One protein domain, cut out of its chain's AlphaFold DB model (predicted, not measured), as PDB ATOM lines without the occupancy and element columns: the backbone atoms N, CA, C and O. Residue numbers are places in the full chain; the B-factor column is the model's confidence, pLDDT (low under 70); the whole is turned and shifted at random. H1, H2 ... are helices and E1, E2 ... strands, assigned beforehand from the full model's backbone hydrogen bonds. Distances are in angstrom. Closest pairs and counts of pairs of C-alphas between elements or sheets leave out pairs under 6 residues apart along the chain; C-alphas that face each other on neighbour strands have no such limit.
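AT A GLANCE: This is residues 20 to 118 of the 120 residues of an uncharacterized protein of Paenibacillus sambharensis (UniProt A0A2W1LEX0). What shape do these atoms make? Two short strands, E1 and E2, lie side by side near the middle of a flat, loose model, and helix H4 runs along the E2 side of the pair. At one end of the longest axis H1 and H5 pack on each other at a steep angle, and at the other end H2 packs with the short H3; residues 52 to 57 and 113 to 118 stick out. What is it made of? The printed part has 99 residues with five named helices and two named strands, in the order H1 E1 H2 H3 E2 H4 H5; the sheet, E1 beside E2, is parallel and the class is mostly helix. How spread is it? It is loose, with a radius of gyration of the C-alphas of 15.8 A and spans of 44 by 35 by 18 A.

IN THESE COORDINATES: Where does the first helix begin, and what follows it? H1, residues 20 to 29, begins at C-alpha 20 (180.851, 212.439, 204.701) and is 14.0 A long. E1, residues 37 to 40, is 9.5 A long and begins at C-alpha 37 (176.268, 229.968, 206.532). Which elements come next? H2, residues 43 to 53, is 15.3 A long; H3, residues 60 to 64, measures 6.1 A and E2, residues 76 to 79, 10.2 A. Where does the last helix end? H4, residues 85 to 98, is 20.1 A long, and H5, residues 104 to 118, is 22.2 A long and ends at C-alpha 118 (199.418, 211.697, 207.696).

HOW THE PARTS SIT: What does H1 touch? H1 and H5 touch, their closest C-alphas being those of Val 26 and Phe 105, 5.5 A apart. They run opposite ways at a steep tilt of 62 degrees. How do the strands pair? E1 and E2 are parallel, at 22 degrees, with N 38 and O 76 at 2.9 A and N 40 and O 78 at 2.8 A. They form a strand-helix-strand unit, two parallel neighbour strands with H2 and H3 between them along the chain. Where are the other helices? H2 and H3 touch, the closest C-alphas being those of Gln 47 and Ala 61, 5.9 A apart. The closest C-alphas of E2 and H4 are those of Val 78 and Cys 88, 5.9 A apart, while H4 and H5 are apart. Are the helix backbones complete? In H1, H2, H3 and H4 every O i to N i+4 pair is within hydrogen-bond range, and in H5 9 of 11 are.

THE WHOLE: How far does it reach? The two C-alphas farthest apart, those of Glu 52 and Lys 117, are 46.8 A apart. Is there a cut or a long link? The printed part has no cut, and the link from H3 to E2, 11 residues, is long. Where is confidence low? The mean pLDDT of the printed part is 92.1, and residues 115 to 118 are under 70.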
ATOM      1  N   GLN A  20     180.717 212.777 206.119       92.06
ATOM      2  CA  GLN A  20     180.851 212.439 204.701       92.06
ATOM      3  C   GLN A  20     180.003 213.354 203.810       92.06
ATOM      4  O   GLN A  20     180.466 213.752 202.745       92.06
ATOM      5  N   TRP A  21     178.817 213.778 204.262       94.62
ATOM      6  CA  TRP A  21     177.959 214.680 203.487       94.62
ATOM      7  C   TRP A  21     178.617 216.047 203.295       94.62
ATOM      8  O   TRP A  21     178.636 216.577 202.185       94.62
ATOM      9  N   LEU A  22     179.238 216.596 204.348       95.50
ATOM     10  CA  LEU A  22     180.009 217.834 204.216       95.50
ATOM     11  C   LEU A  22     181.207 217.646 203.275       95.50
ATOM     12  O   LEU A  22     181.479 218.515 202.449       95.50
ATOM     13  N   GLU A  23     181.926 216.529 203.387       94.56
ATOM     14  CA  GLU A  23     183.070 216.232 202.517       94.56
ATOM     15  C   GLU A  23     182.660 216.147 201.039       94.56
ATOM     16  O   GLU A  23     183.361 216.686 200.179       94.56
ATOM     17  N   GLU A  24     181.511 215.545 200.737       94.94
ATOM     18  CA  GLU A  24     180.945 215.498 199.390       94.94
ATOM     19  C   GLU A  24     180.534 216.883 198.885       94.94
ATOM     20  O   GLU A  24     180.915 217.258 197.772       94.94
ATOM     21  N   CYS A  25     179.834 217.681 199.703       95.88
ATOM     22  CA  CYS A  25     179.500 219.064 199.357       95.88
ATOM     23  C   CYS A  25     180.761 219.872 199.034       95.88
ATOM     24  O   CYS A  25     180.835 220.510 197.987       95.88
ATOM     25  N   VAL A  26     181.780 219.801 199.891       96.50
ATOM     26  CA  VAL A  26     183.058 220.497 199.695       96.50
ATOM     27  C   VAL A  26     183.750 220.012 198.421       96.50
ATOM     28  O   VAL A  26     184.194 220.828 197.614       96.50
ATOM     29  N   LYS A  27     183.804 218.698 198.181       94.81
ATOM     30  CA  LYS A  27     184.409 218.125 196.970       94.81
ATOM     31  C   LYS A  27     183.727 218.622 195.694       94.81
ATOM     32  O   LYS A  27     184.420 218.904 194.719       94.81
ATOM     33  N   LEU A  28     182.398 218.711 195.694       93.88
ATOM     34  CA  LEU A  28     181.607 219.098 194.523       93.88
ATOM     35  C   LEU A  28     181.562 220.612 194.296       93.88
ATOM     36  O   LEU A  28     181.454 221.050 193.151       93.88
ATOM     37  N   LEU A  29     181.612 221.405 195.369       94.00
ATOM     38  CA  LEU A  29     181.250 222.822 195.324       94.00
ATOM     39  C   LEU A  29     182.410 223.786 195.617       94.00
ATOM     40  O   LEU A  29     182.254 224.980 195.379       94.00
ATOM     41  N   ALA A  30     183.570 223.318 196.093       92.56
ATOM     42  CA  ALA A  30     184.676 224.201 196.490       92.56
ATOM     43  C   ALA A  30     185.279 225.049 195.357       92.56
ATOM     44  O   ALA A  30     185.932 226.048 195.641       92.56
ATOM     45  N   ASP A  31     185.067 224.678 194.092       90.44
ATOM     46  CA  ASP A  31     185.545 225.460 192.944       90.44
ATOM     47  C   ASP A  31     184.507 226.518 192.482       90.44
ATOM     48  O   ASP A  31     184.721 227.221 191.493       90.44
ATOM     49  N   TYR A  32     183.383 226.658 193.202       91.06
ATOM     50  CA  TYR A  32     182.349 227.677 192.984       91.06
ATOM     51  C   TYR A  32     182.362 228.743 194.089       91.06
ATOM     52  O   TYR A  32     182.866 228.536 195.190       91.06
ATOM     53  N   LYS A  33     181.726 229.893 193.819       91.94
ATOM     54  CA  LYS A  33     181.468 230.915 194.844       91.94
ATOM     55  C   LYS A  33     180.317 230.460 195.749       91.94
ATOM     56  O   LYS A  33     179.152 230.667 195.410       91.94
ATOM     57  N   VAL A  34     180.647 229.858 196.888       94.62
ATOM     58  CA  VAL A  34     179.684 229.396 197.902       94.62
ATOM     59  C   VAL A  34     179.789 230.279 199.135       94.62
ATOM     60  O   VAL A  34     180.861 230.358 199.714       94.62
ATOM     61  N   LEU A  35     178.689 230.920 199.535       96.94
ATOM     62  CA  LEU A  35     178.568 231.507 200.869       96.94
ATOM     63  C   LEU A  35     178.074 230.410 201.814       96.94
ATOM     64  O   LEU A  35     176.914 230.005 201.709       96.94
ATOM     65  N   PHE A  36     178.933 229.917 202.703       97.62
ATOM     66  CA  PHE A  36     178.557 228.879 203.656       97.62
ATOM     67  C   PHE A  36     178.150 229.491 204.997       97.62
ATOM     68  O   PHE A  36     178.956 230.139 205.662       97.62
ATOM     69  N   VAL A  37     176.888 229.295 205.384       98.38
ATOM     70  CA  VAL A  37     176.268 229.968 206.532       98.38
ATOM     71  C   VAL A  37     175.925 228.952 207.618       98.38
ATOM     72  O   VAL A  37     175.261 227.960 207.318       98.38
ATOM     73  N   SER A  38     176.319 229.205 208.867       97.88
ATOM     74  CA  SER A  38     175.745 228.497 210.017       97.88
ATOM     75  C   SER A  38     174.494 229.208 210.519       97.88
ATOM     76  O   SER A  38     174.427 230.438 210.561       97.88
ATOM     77  N   VAL A  39     173.489 228.418 210.893       97.81
ATOM     78  CA  VAL A  39     172.233 228.897 211.470       97.81
ATOM     79  C   VAL A  39     172.140 228.349 212.888       97.81
ATOM     80  O   VAL A  39     171.728 227.212 213.098       97.81
ATOM     81  N   ASN A  40     172.560 229.165 213.846       97.12
ATOM     82  CA  ASN A  40     172.674 228.812 215.253       97.12
ATOM     83  C   ASN A  40     171.407 229.177 216.043       97.12
ATOM     84  O   ASN A  40     170.574 229.994 215.628       97.12
ATOM     85  N   CYS A  41     171.260 228.527 217.193       97.12
ATOM     86  CA  CYS A  41     170.217 228.745 218.194       97.12
ATOM     87  C   CYS A  41     170.627 227.976 219.459       97.12
ATOM     88  O   CYS A  41     171.259 226.924 219.320       97.12
ATOM     89  N   SER A  42     170.282 228.433 220.668       96.88
ATOM     90  CA  SER A  42     170.552 227.631 221.865       96.88
ATOM     91  C   SER A  42     169.843 226.278 221.815       96.88
ATOM     92  O   SER A  42     168.751 226.121 221.259       96.88
ATOM     93  N   LEU A  43     170.454 225.275 222.451       96.44
ATOM     94  CA  LEU A  43     169.838 223.958 222.596       96.44
ATOM     95  C   LEU A  43     168.471 224.042 223.296       96.44
ATOM     96  O   LEU A  43     167.547 223.324 222.914       96.44
ATOM     97  N   GLU A  44     168.331 224.917 224.294       96.38
ATOM     98  CA  GLU A  44     167.078 225.113 225.024       96.38
ATOM     99  C   GLU A  44     165.956 225.591 224.092       96.38
ATOM    100  O   GLU A  44     164.871 224.995 224.059       96.38
ATOM    101  N   GLU A  45     166.233 226.608 223.276       96.81
ATOM    102  CA  GLU A  45     165.262 227.154 222.334       96.81
ATOM    103  C   GLU A  45     164.951 226.166 221.197       96.81
ATOM    104  O   GLU A  45     163.786 225.993 220.825       96.81
ATOM    105  N   LEU A  46     165.950 225.436 220.690       95.31
ATOM    106  CA  LEU A  46     165.734 224.366 219.709       95.31
ATOM    107  C   LEU A  46     164.801 223.277 220.251       95.31
ATOM    108  O   LEU A  46     163.870 222.866 219.558       95.31
ATOM    109  N   GLN A  47     165.001 222.842 221.497       94.94
ATOM    110  CA  GLN A  47     164.134 221.858 222.145       94.94
ATOM    111  C   GLN A  47     162.719 222.405 222.381       94.94
ATOM    112  O   GLN A  47     161.746 221.664 222.229       94.94
ATOM    113  N   ARG A  48     162.569 223.690 222.735       95.00
ATOM    114  CA  ARG A  48     161.249 224.333 222.850       95.00
ATOM    115  C   ARG A  48     160.519 224.327 221.505       95.00
ATOM    116  O   ARG A  48     159.378 223.873 221.449       95.00
ATOM    117  N   ARG A  49     161.192 224.745 220.426       93.94
ATOM    118  CA  ARG A  49     160.643 224.760 219.056       93.94
ATOM    119  C   ARG A  49     160.306 223.360 218.545       93.94
ATOM    120  O   ARG A  49     159.291 223.191 217.878       93.94
ATOM    121  N   GLU A  50     161.126 222.356 218.850       93.62
ATOM    122  CA  GLU A  50     160.860 220.955 218.500       93.62
ATOM    123  C   GLU A  50     159.561 220.453 219.148       93.62
ATOM    124  O   GLU A  50     158.715 219.884 218.456       93.62
ATOM    125  N   ARG A  51     159.365 220.733 220.446       92.31
ATOM    126  CA  ARG A  51     158.123 220.388 221.159       92.31
ATOM    127  C   ARG A  51     156.898 221.077 220.563       92.31
ATOM    128  O   ARG A  51     155.852 220.450 220.449       92.31
ATOM    129  N   GLU A  52     157.025 222.347 220.187       93.69
ATOM    130  CA  GLU A  52     155.917 223.127 219.617       93.69
ATOM    131  C   GLU A  52     155.527 222.693 218.206       93.69
ATOM    132  O   GLU A  52     154.353 222.781 217.852       93.69
ATOM    133  N   ARG A  53     156.482 222.215 217.398       89.81
ATOM    134  CA  ARG A  53     156.187 221.733 216.041       89.81
ATOM    135  C   ARG A  53     155.302 220.488 216.049       89.81
ATOM    136  O   ARG A  53     154.407 220.388 215.216       89.81
ATOM    137  N   GLY A  54     155.552 219.552 216.968       85.00
ATOM    138  CA  GLY A  54     154.722 218.358 217.169       85.00
ATOM    139  C   GLY A  54     154.659 217.375 215.987       85.00
ATOM    140  O   GLY A  54     153.877 216.430 216.036       85.00
ATOM    141  N   ASP A  55     155.456 217.577 214.934       82.44
ATOM    142  CA  ASP A  55     155.428 216.815 213.677       82.44
ATOM    143  C   ASP A  55     156.581 215.801 213.536       82.44
ATOM    144  O   ASP A  55     156.631 215.045 212.565       82.44
ATOM    145  N   ARG A  56     157.518 215.770 214.494       73.81
ATOM    146  CA  ARG A  56     158.732 214.933 214.483       73.81
ATOM    147  C   ARG A  56     158.957 214.246 215.829       73.81
ATOM    148  O   ARG A  56     158.444 214.681 216.857       73.81
ATOM    149  N   ASN A  57     159.768 213.186 215.822       77.56
ATOM    150  CA  ASN A  57     160.237 212.546 217.051       77.56
ATOM    151  C   ASN A  57     161.012 213.559 217.905       77.56
ATOM    152  O   ASN A  57     161.935 214.202 217.406       77.56
ATOM    153  N   MET A  58     160.658 213.670 219.185       85.94
ATOM    154  CA  MET A  58     161.415 214.490 220.133       85.94
ATOM    155  C   MET A  58     162.837 213.944 220.323       85.94
ATOM    156  O   MET A  58     163.048 212.731 220.321       85.94
ATOM    157  N   GLY A  59     163.796 214.842 220.546       90.31
ATOM    158  CA  GLY A  59     165.199 214.526 220.810       90.31
ATOM    159  C   GLY A  59     166.140 214.732 219.622       90.31
ATOM    160  O   GLY A  59     167.354 214.605 219.800       90.31
ATOM    161  N   LEU A  60     165.627 215.097 218.444       90.75
ATOM    162  CA  LEU A  60     166.441 215.364 217.258       90.75
ATOM    163  C   LEU A  60     167.335 216.593 217.471       90.75
ATOM    164  O   LEU A  60     168.528 216.537 217.178       90.75
ATOM    165  N   ALA A  61     166.795 217.654 218.076       92.12
ATOM    166  CA  ALA A  61     167.560 218.844 218.448       92.12
ATOM    167  C   ALA A  61     168.782 218.492 219.315       92.12
ATOM    168  O   ALA A  61     169.896 218.926 219.037       92.12
ATOM    169  N   ASN A  62     168.591 217.649 220.335       94.12
ATOM    170  CA  ASN A  62     169.669 217.221 221.226       94.12
ATOM    171  C   ASN A  62     170.715 216.357 220.511       94.12
ATOM    172  O   ASN A  62     171.910 216.505 220.755       94.12
ATOM    173  N   TYR A  63     170.261 215.454 219.642       92.81
ATOM    174  CA  TYR A  63     171.141 214.593 218.858       92.81
ATOM    175  C   TYR A  63     172.043 215.407 217.917       92.81
ATOM    176  O   TYR A  63     173.253 215.193 217.884       92.81
ATOM    177  N   GLN A  64     171.470 216.374 217.197       93.00
ATOM    178  CA  GLN A  64     172.166 217.133 216.157       93.00
ATOM    179  C   GLN A  64     173.083 218.234 216.704       93.00
ATOM    180  O   GLN A  64     174.103 218.521 216.078       93.00
ATOM    181  N   TYR A  65     172.752 218.837 217.853       94.31
ATOM    182  CA  TYR A  65     173.344 220.096 218.334       94.31
ATOM    183  C   TYR A  65     174.879 220.144 218.286       94.31
ATOM    184  O   TYR A  65     175.460 221.070 217.726       94.31
ATOM    185  N   ASN A  66     175.547 219.120 218.821       91.50
ATOM    186  CA  ASN A  66     177.013 219.067 218.851       91.50
ATOM    187  C   ASN A  66     177.635 218.503 217.561       91.50
ATOM    188  O   ASN A  66     178.846 218.607 217.369       91.50
ATOM    189  N   LEU A  67     176.837 217.874 216.693       92.44
ATOM    190  CA  LEU A  67     177.314 217.175 215.499       92.44
ATOM    191  C   LEU A  67     177.415 218.118 214.299       92.44
ATOM    192  O   LEU A  67     178.478 218.214 213.680       92.44
ATOM    193  N   VAL A  68     176.335 218.848 214.005       93.88
ATOM    194  CA  VAL A  68     176.161 219.569 212.729       93.88
ATOM    195  C   VAL A  68     177.144 220.725 212.537       93.88
ATOM    196  O   VAL A  68     177.529 221.026 211.411       93.88
ATOM    197  N   HIS A  69     177.608 221.329 213.635       95.12
ATOM    198  CA  HIS A  69     178.574 222.433 213.624       95.12
ATOM    199  C   HIS A  69     180.001 222.005 214.008       95.12
ATOM    200  O   HIS A  69     180.904 222.840 214.054       95.12
ATOM    201  N   SER A  70     180.253 220.708 214.238       93.00
ATOM    202  CA  SER A  70     181.540 220.191 214.747       93.00
ATOM    203  C   SER A  70     182.766 220.526 213.883       93.00
ATOM    204  O   SER A  70     183.898 220.497 214.367       93.00
ATOM    205  N   HIS A  71     182.575 220.849 212.599       93.06
ATOM    206  CA  HIS A  71     183.661 221.252 211.705       93.06
ATOM    207  C   HIS A  71     184.137 222.697 211.933       93.06
ATOM    208  O   HIS A  71     185.291 222.992 211.612       93.06
ATOM    209  N   GLY A  72     183.280 223.573 212.477       94.25
ATOM    210  CA  GLY A  72     183.621 224.925 212.939       94.25
ATOM    211  C   GLY A  72     184.168 225.877 211.871       94.25
ATOM    212  O   GLY A  72     185.046 226.677 212.175       94.25
ATOM    213  N   VAL A  73     183.731 225.755 210.615       96.94
ATOM    214  CA  VAL A  73     184.179 226.631 209.516       96.94
ATOM    215  C   VAL A  73     182.971 227.092 208.721       96.94
ATOM    216  O   VAL A  73     182.306 226.263 208.101       96.94
ATOM    217  N   TYR A  74     182.741 228.401 208.716       97.88
ATOM    218  CA  TYR A  74     181.671 229.086 207.997       97.88
ATOM    219  C   TYR A  74     182.170 230.454 207.525       97.88
ATOM    220  O   TYR A  74     183.113 231.003 208.091       97.88
ATOM    221  N   ASP A  75     181.539 231.007 206.494       97.88
ATOM    222  CA  ASP A  75     181.794 232.378 206.041       97.88
ATOM    223  C   ASP A  75     180.934 233.398 206.807       97.88
ATOM    224  O   ASP A  75     181.285 234.573 206.904       97.88
ATOM    225  N   LEU A  76     179.786 232.956 207.330       98.00
ATOM    226  CA  LEU A  76     178.859 233.756 208.126       98.00
ATOM    227  C   LEU A  76     178.157 232.865 209.150       98.00
ATOM    228  O   LEU A  76     177.738 231.758 208.825       98.00
ATOM    229  N   GLU A  77     177.951 233.389 210.350       98.12
ATOM    230  CA  GLU A  77     177.115 232.759 211.367       98.12
ATOM    231  C   GLU A  77     175.932 233.672 211.676       98.12
ATOM    232  O   GLU A  77     176.115 234.871 211.896       98.12
ATOM    233  N   VAL A  78     174.719 233.123 211.669       98.50
ATOM    234  CA  VAL A  78     173.509 233.836 212.096       98.50
ATOM    235  C   VAL A  78     172.872 233.112 213.272       98.50
ATOM    236  O   VAL A  78     172.861 231.886 213.315       98.50
ATOM    237  N   ASP A  79     172.315 233.869 214.211       98.19
ATOM    238  CA  ASP A  79     171.650 233.330 215.396       98.19
ATOM    239  C   ASP A  79     170.149 233.643 215.350       98.19
ATOM    240  O   ASP A  79     169.755 234.813 215.290       98.19
ATOM    241  N   THR A  80     169.330 232.589 215.359       97.88
ATOM    242  CA  THR A  80     167.863 232.658 215.243       97.88
ATOM    243  C   THR A  80     167.129 232.741 216.582       97.88
ATOM    244  O   THR A  80     165.896 232.758 216.607       97.88
ATOM    245  N   GLU A  81     167.846 232.724 217.701       96.62
ATOM    246  CA  GLU A  81     167.315 233.055 219.025       96.62
ATOM    247  C   GLU A  81     167.420 234.557 219.282       96.62
ATOM    248  O   GLU A  81     166.490 235.164 219.806       96.62
ATOM    249  N   VAL A  82     168.529 235.163 218.846       97.06
ATOM    250  CA  VAL A  82     168.772 236.605 218.990       97.06
ATOM    251  C   VAL A  82     168.064 237.421 217.907       97.06
ATOM    252  O   VAL A  82     167.590 238.521 218.183       97.06
ATOM    253  N   ASN A  83     167.992 236.902 216.678       97.75
ATOM    254  CA  ASN A  83     167.403 237.598 215.534       97.75
ATOM    255  C   ASN A  83     166.204 236.829 214.981       97.75
ATOM    256  O   ASN A  83     166.183 235.596 214.958       97.75
ATOM    257  N   ASN A  84     165.225 237.552 214.446       96.94
ATOM    258  CA  ASN A  84     164.139 236.920 213.704       96.94
ATOM    259  C   ASN A  84     164.581 236.513 212.283       96.94
ATOM    260  O   ASN A  84     165.614 236.940 211.763       96.94
ATOM    261  N   THR A  85     163.759 235.706 211.605       96.88
ATOM    262  CA  THR A  85     164.058 235.188 210.258       96.88
ATOM    263  C   THR A  85     164.367 236.288 209.236       96.88
ATOM    264  O   THR A  85     165.230 236.103 208.377       96.88
ATOM    265  N   HIS A  86     163.681 237.433 209.311       98.31
ATOM    266  CA  HIS A  86     163.899 238.541 208.382       98.31
ATOM    267  C   HIS A  86     165.269 239.191 208.601       98.31
ATOM    268  O   HIS A  86     165.996 239.444 207.642       98.31
ATOM    269  N   GLU A  87     165.653 239.401 209.857       98.50
ATOM    270  CA  GLU A  87     166.955 239.953 210.235       98.50
ATOM    271  C   GLU A  87     168.105 239.025 209.830       98.50
ATOM    272  O   GLU A  87     169.062 239.487 209.206       98.50
ATOM    273  N   CYS A  88     167.994 237.713 210.075       98.62
ATOM    274  CA  CYS A  88     168.978 236.736 209.594       98.62
ATOM    275  C   CYS A  88     169.121 236.786 208.064       98.62
ATOM    276  O   CYS A  88     170.232 236.818 207.536       98.62
ATOM    277  N   ALA A  89     168.003 236.849 207.331       98.12
ATOM    278  CA  ALA A  89     168.027 236.942 205.873       98.12
ATOM    279  C   ALA A  89     168.697 238.236 205.379       98.12
ATOM    280  O   ALA A  89     169.427 238.214 204.385       98.12
ATOM    281  N   LEU A  90     168.493 239.361 206.073       98.25
ATOM    282  CA  LEU A  90     169.176 240.621 205.769       98.25
ATOM    283  C   LEU A  90     170.685 240.531 206.016       98.25
ATOM    284  O   LEU A  90     171.446 241.036 205.191       98.25
ATOM    285  N   GLN A  91     171.124 239.858 207.082       98.25
ATOM    286  CA  GLN A  91     172.547 239.615 207.342       98.25
ATOM    287  C   GLN A  91     173.184 238.773 206.227       98.25
ATOM    288  O   GLN A  91     174.212 239.166 205.670       98.25
ATOM    289  N   ILE A  92     172.529 237.678 205.823       97.69
ATOM    290  CA  ILE A  92     172.979 236.820 204.714       97.69
ATOM    291  C   ILE A  92     173.056 237.621 203.411       97.69
ATOM    292  O   ILE A  92     174.073 237.592 202.715       97.69
ATOM    293  N   LYS A  93     172.007 238.388 203.089       96.50
ATOM    294  CA  LYS A  93     171.966 239.243 201.896       96.50
ATOM    295  C   LYS A  93     173.088 240.281 201.907       96.50
ATOM    296  O   LYS A  93     173.745 240.470 200.886       96.50
ATOM    297  N   LYS A  94     173.301 240.958 203.038       96.69
ATOM    298  CA  LYS A  94     174.366 241.953 203.200       96.69
ATOM    299  C   LYS A  94     175.734 241.319 202.948       96.69
ATOM    300  O   LYS A  94     176.478 241.813 202.106       96.69
ATOM    301  N   CYS A  95     176.007 240.177 203.584       95.69
ATOM    302  CA  CYS A  95     177.244 239.425 203.383       95.69
ATOM    303  C   CYS A  95     177.451 239.043 201.909       95.69
ATOM    304  O   CYS A  95     178.538 239.236 201.371       95.69
ATOM    305  N   LEU A  96     176.396 238.582 201.229       93.19
ATOM    306  CA  LEU A  96     176.455 238.203 199.817       93.19
ATOM    307  C   LEU A  96     176.824 239.371 198.883       93.19
ATOM    308  O   LEU A  96     177.497 239.156 197.873       93.19
ATOM    309  N   HIS A  97     176.374 240.588 199.201       90.94
ATOM    310  CA  HIS A  97     176.636 241.787 198.402       90.94
ATOM    311  C   HIS A  97     177.990 242.436 198.703       90.94
ATOM    312  O   HIS A  97     178.647 242.911 197.779       90.94
ATOM    313  N   GLU A  98     178.390 242.481 199.973       91.31
ATOM    314  CA  GLU A  98     179.593 243.196 200.414       91.31
ATOM    315  C   GLU A  98     180.867 242.351 200.277       91.31
ATOM    316  O   GLU A  98     181.955 242.905 200.131       91.31
ATOM    317  N   ASN A  99     180.744 241.019 200.247       83.94
ATOM    318  CA  ASN A  99     181.888 240.118 200.146       83.94
ATOM    319  C   ASN A  99     182.027 239.507 198.746       83.94
ATOM    320  O   ASN A  99     181.141 238.851 198.179       83.94
ATOM    321  N   SER A 100     183.212 239.689 198.171       77.94
ATOM    322  CA  SER A 100     183.591 239.072 196.900       77.94
ATOM    323  C   SER A 100     184.217 237.688 197.084       77.94
ATOM    324  O   SER A 100     184.178 236.899 196.138       77.94
ATOM    325  N   HIS A 101     184.714 237.377 198.285       88.19
ATOM    326  CA  HIS A 101     185.478 236.172 198.585       88.19
ATOM    327  C   HIS A 101     184.874 235.398 199.761       88.19
ATOM    328  O   HIS A 101     184.704 235.949 200.844       88.19
ATOM    329  N   PHE A 102     184.594 234.117 199.530       95.75
ATOM    330  CA  PHE A 102     184.153 233.149 200.531       95.75
ATOM    331  C   PHE A 102     185.159 232.002 200.536       95.75
ATOM    332  O   PHE A 102     185.534 231.512 199.468       95.75
ATOM    333  N   SER A 103     185.654 231.628 201.710       95.38
ATOM    334  CA  SER A 103     186.790 230.713 201.849       95.38
ATOM    335  C   SER A 103     186.469 229.441 202.610       95.38
ATOM    336  O   SER A 103     187.297 228.531 202.571       95.38
ATOM    337  N   ALA A 104     185.300 229.328 203.248       97.25
ATOM    338  CA  ALA A 104     184.985 228.186 204.100       97.25
ATOM    339  C   ALA A 104     185.160 226.838 203.377       97.25
ATOM    340  O   ALA A 104     185.832 225.939 203.880       97.25
ATOM    341  N   PHE A 105     184.630 226.700 202.156       96.44
ATOM    342  CA  PHE A 105     184.762 225.455 201.387       96.44
ATOM    343  C   PHE A 105     186.196 225.199 200.911       96.44
ATOM    344  O   PHE A 105     186.656 224.056 200.936       96.44
ATOM    345  N   THR A 106     186.935 226.247 200.542       94.88
ATOM    346  CA  THR A 106     188.358 226.139 200.187       94.88
ATOM    347  C   THR A 106     189.186 225.658 201.378       94.88
ATOM    348  O   THR A 106     190.005 224.747 201.240       94.88
ATOM    349  N   GLU A 107     188.945 226.216 202.560       95.56
ATOM    350  CA  GLU A 107     189.614 225.821 203.795       95.56
ATOM    351  C   GLU A 107     189.273 224.375 204.184       95.56
ATOM    352  O   GLU A 107     190.164 223.575 204.483       95.56
ATOM    353  N   LEU A 108     187.996 223.997 204.120       96.06
ATOM    354  CA  LEU A 108     187.554 222.632 204.408       96.06
ATOM    355  C   LEU A 108     188.174 221.609 203.441       96.06
ATOM    356  O   LEU A 108     188.610 220.542 203.884       96.06
ATOM    357  N   LYS A 109     188.308 221.949 202.148       95.12
ATOM    358  CA  LYS A 109     188.996 221.119 201.139       95.12
ATOM    359  C   LYS A 109     190.465 220.897 201.511       95.12
ATOM    360  O   LYS A 109     190.954 219.769 201.440       95.12
ATOM    361  N   GLN A 110     191.159 221.940 201.967       93.06
ATOM    362  CA  GLN A 110     192.555 221.848 202.414       93.06
ATOM    363  C   GLN A 110     192.702 220.993 203.683       93.06
ATOM    364  O   GLN A 110     193.580 220.129 203.746       93.06
ATOM    365  N   ARG A 111     191.815 221.168 204.673       91.81
ATOM    366  CA  ARG A 111     191.809 220.365 205.910       91.81
ATOM    367  C   ARG A 111     191.616 218.871 205.623       91.81
ATOM    368  O   ARG A 111     192.287 218.045 206.242       91.81
ATOM    369  N   ALA A 112     190.736 218.518 204.684       84.88
ATOM    370  CA  ALA A 112     190.530 217.129 204.265       84.88
ATOM    371  C   ALA A 112     191.767 216.544 203.552       84.88
ATOM    372  O   ALA A 112     192.200 215.431 203.861       84.88
ATOM    373  N   GLY A 113     192.395 217.318 202.659       78.50
ATOM    374  CA  GLY A 113     193.619 216.909 201.961       78.50
ATOM    375  C   GLY A 113     194.810 216.675 202.897       78.50
ATOM    376  O   GLY A 113     195.552 215.711 202.719       78.50
ATOM    377  N   ASN A 114     194.960 217.498 203.939       74.44
ATOM    378  CA  ASN A 114     196.053 217.368 204.907       74.44
ATOM    379  C   ASN A 114     195.923 216.123 205.795       74.44
ATOM    380  O   ASN A 114     196.935 215.530 206.145       74.44
ATOM    381  N   ARG A 115     194.701 215.684 206.123       65.19
ATOM    382  CA  ARG A 115     194.475 214.455 206.912       65.19
ATOM    383  C   ARG A 115     194.846 213.182 206.158       65.19
ATOM    384  O   ARG A 115     195.281 212.218 206.772       65.19
ATOM    385  N   THR A 116     194.705 213.194 204.835       59.53
ATOM    386  CA  THR A 116     195.012 212.029 203.991       59.53
ATOM    387  C   THR A 116     196.524 211.776 203.903       59.53
ATOM    388  O   THR A 116     196.942 210.640 203.735       59.53
ATOM    389  N   LYS A 117     197.354 212.813 204.091       53.72
ATOM    390  CA  LYS A 117     198.824 212.735 204.002       53.72
ATOM    391  C   LYS A 117     199.538 212.288 205.286       53.72
ATOM    392  O   LYS A 117     200.756 212.204 205.286       53.72
ATOM    393  N   VAL A 118     198.820 212.063 206.389       53.09
ATOM    394  CA  VAL A 118     199.418 211.697 207.696       53.09
ATOM    395  C   VAL A 118     199.526 210.170 207.875       53.09
ATOM    396  O   VAL A 118     200.093 209.702 208.856       53.09
TER     397      VAL A 118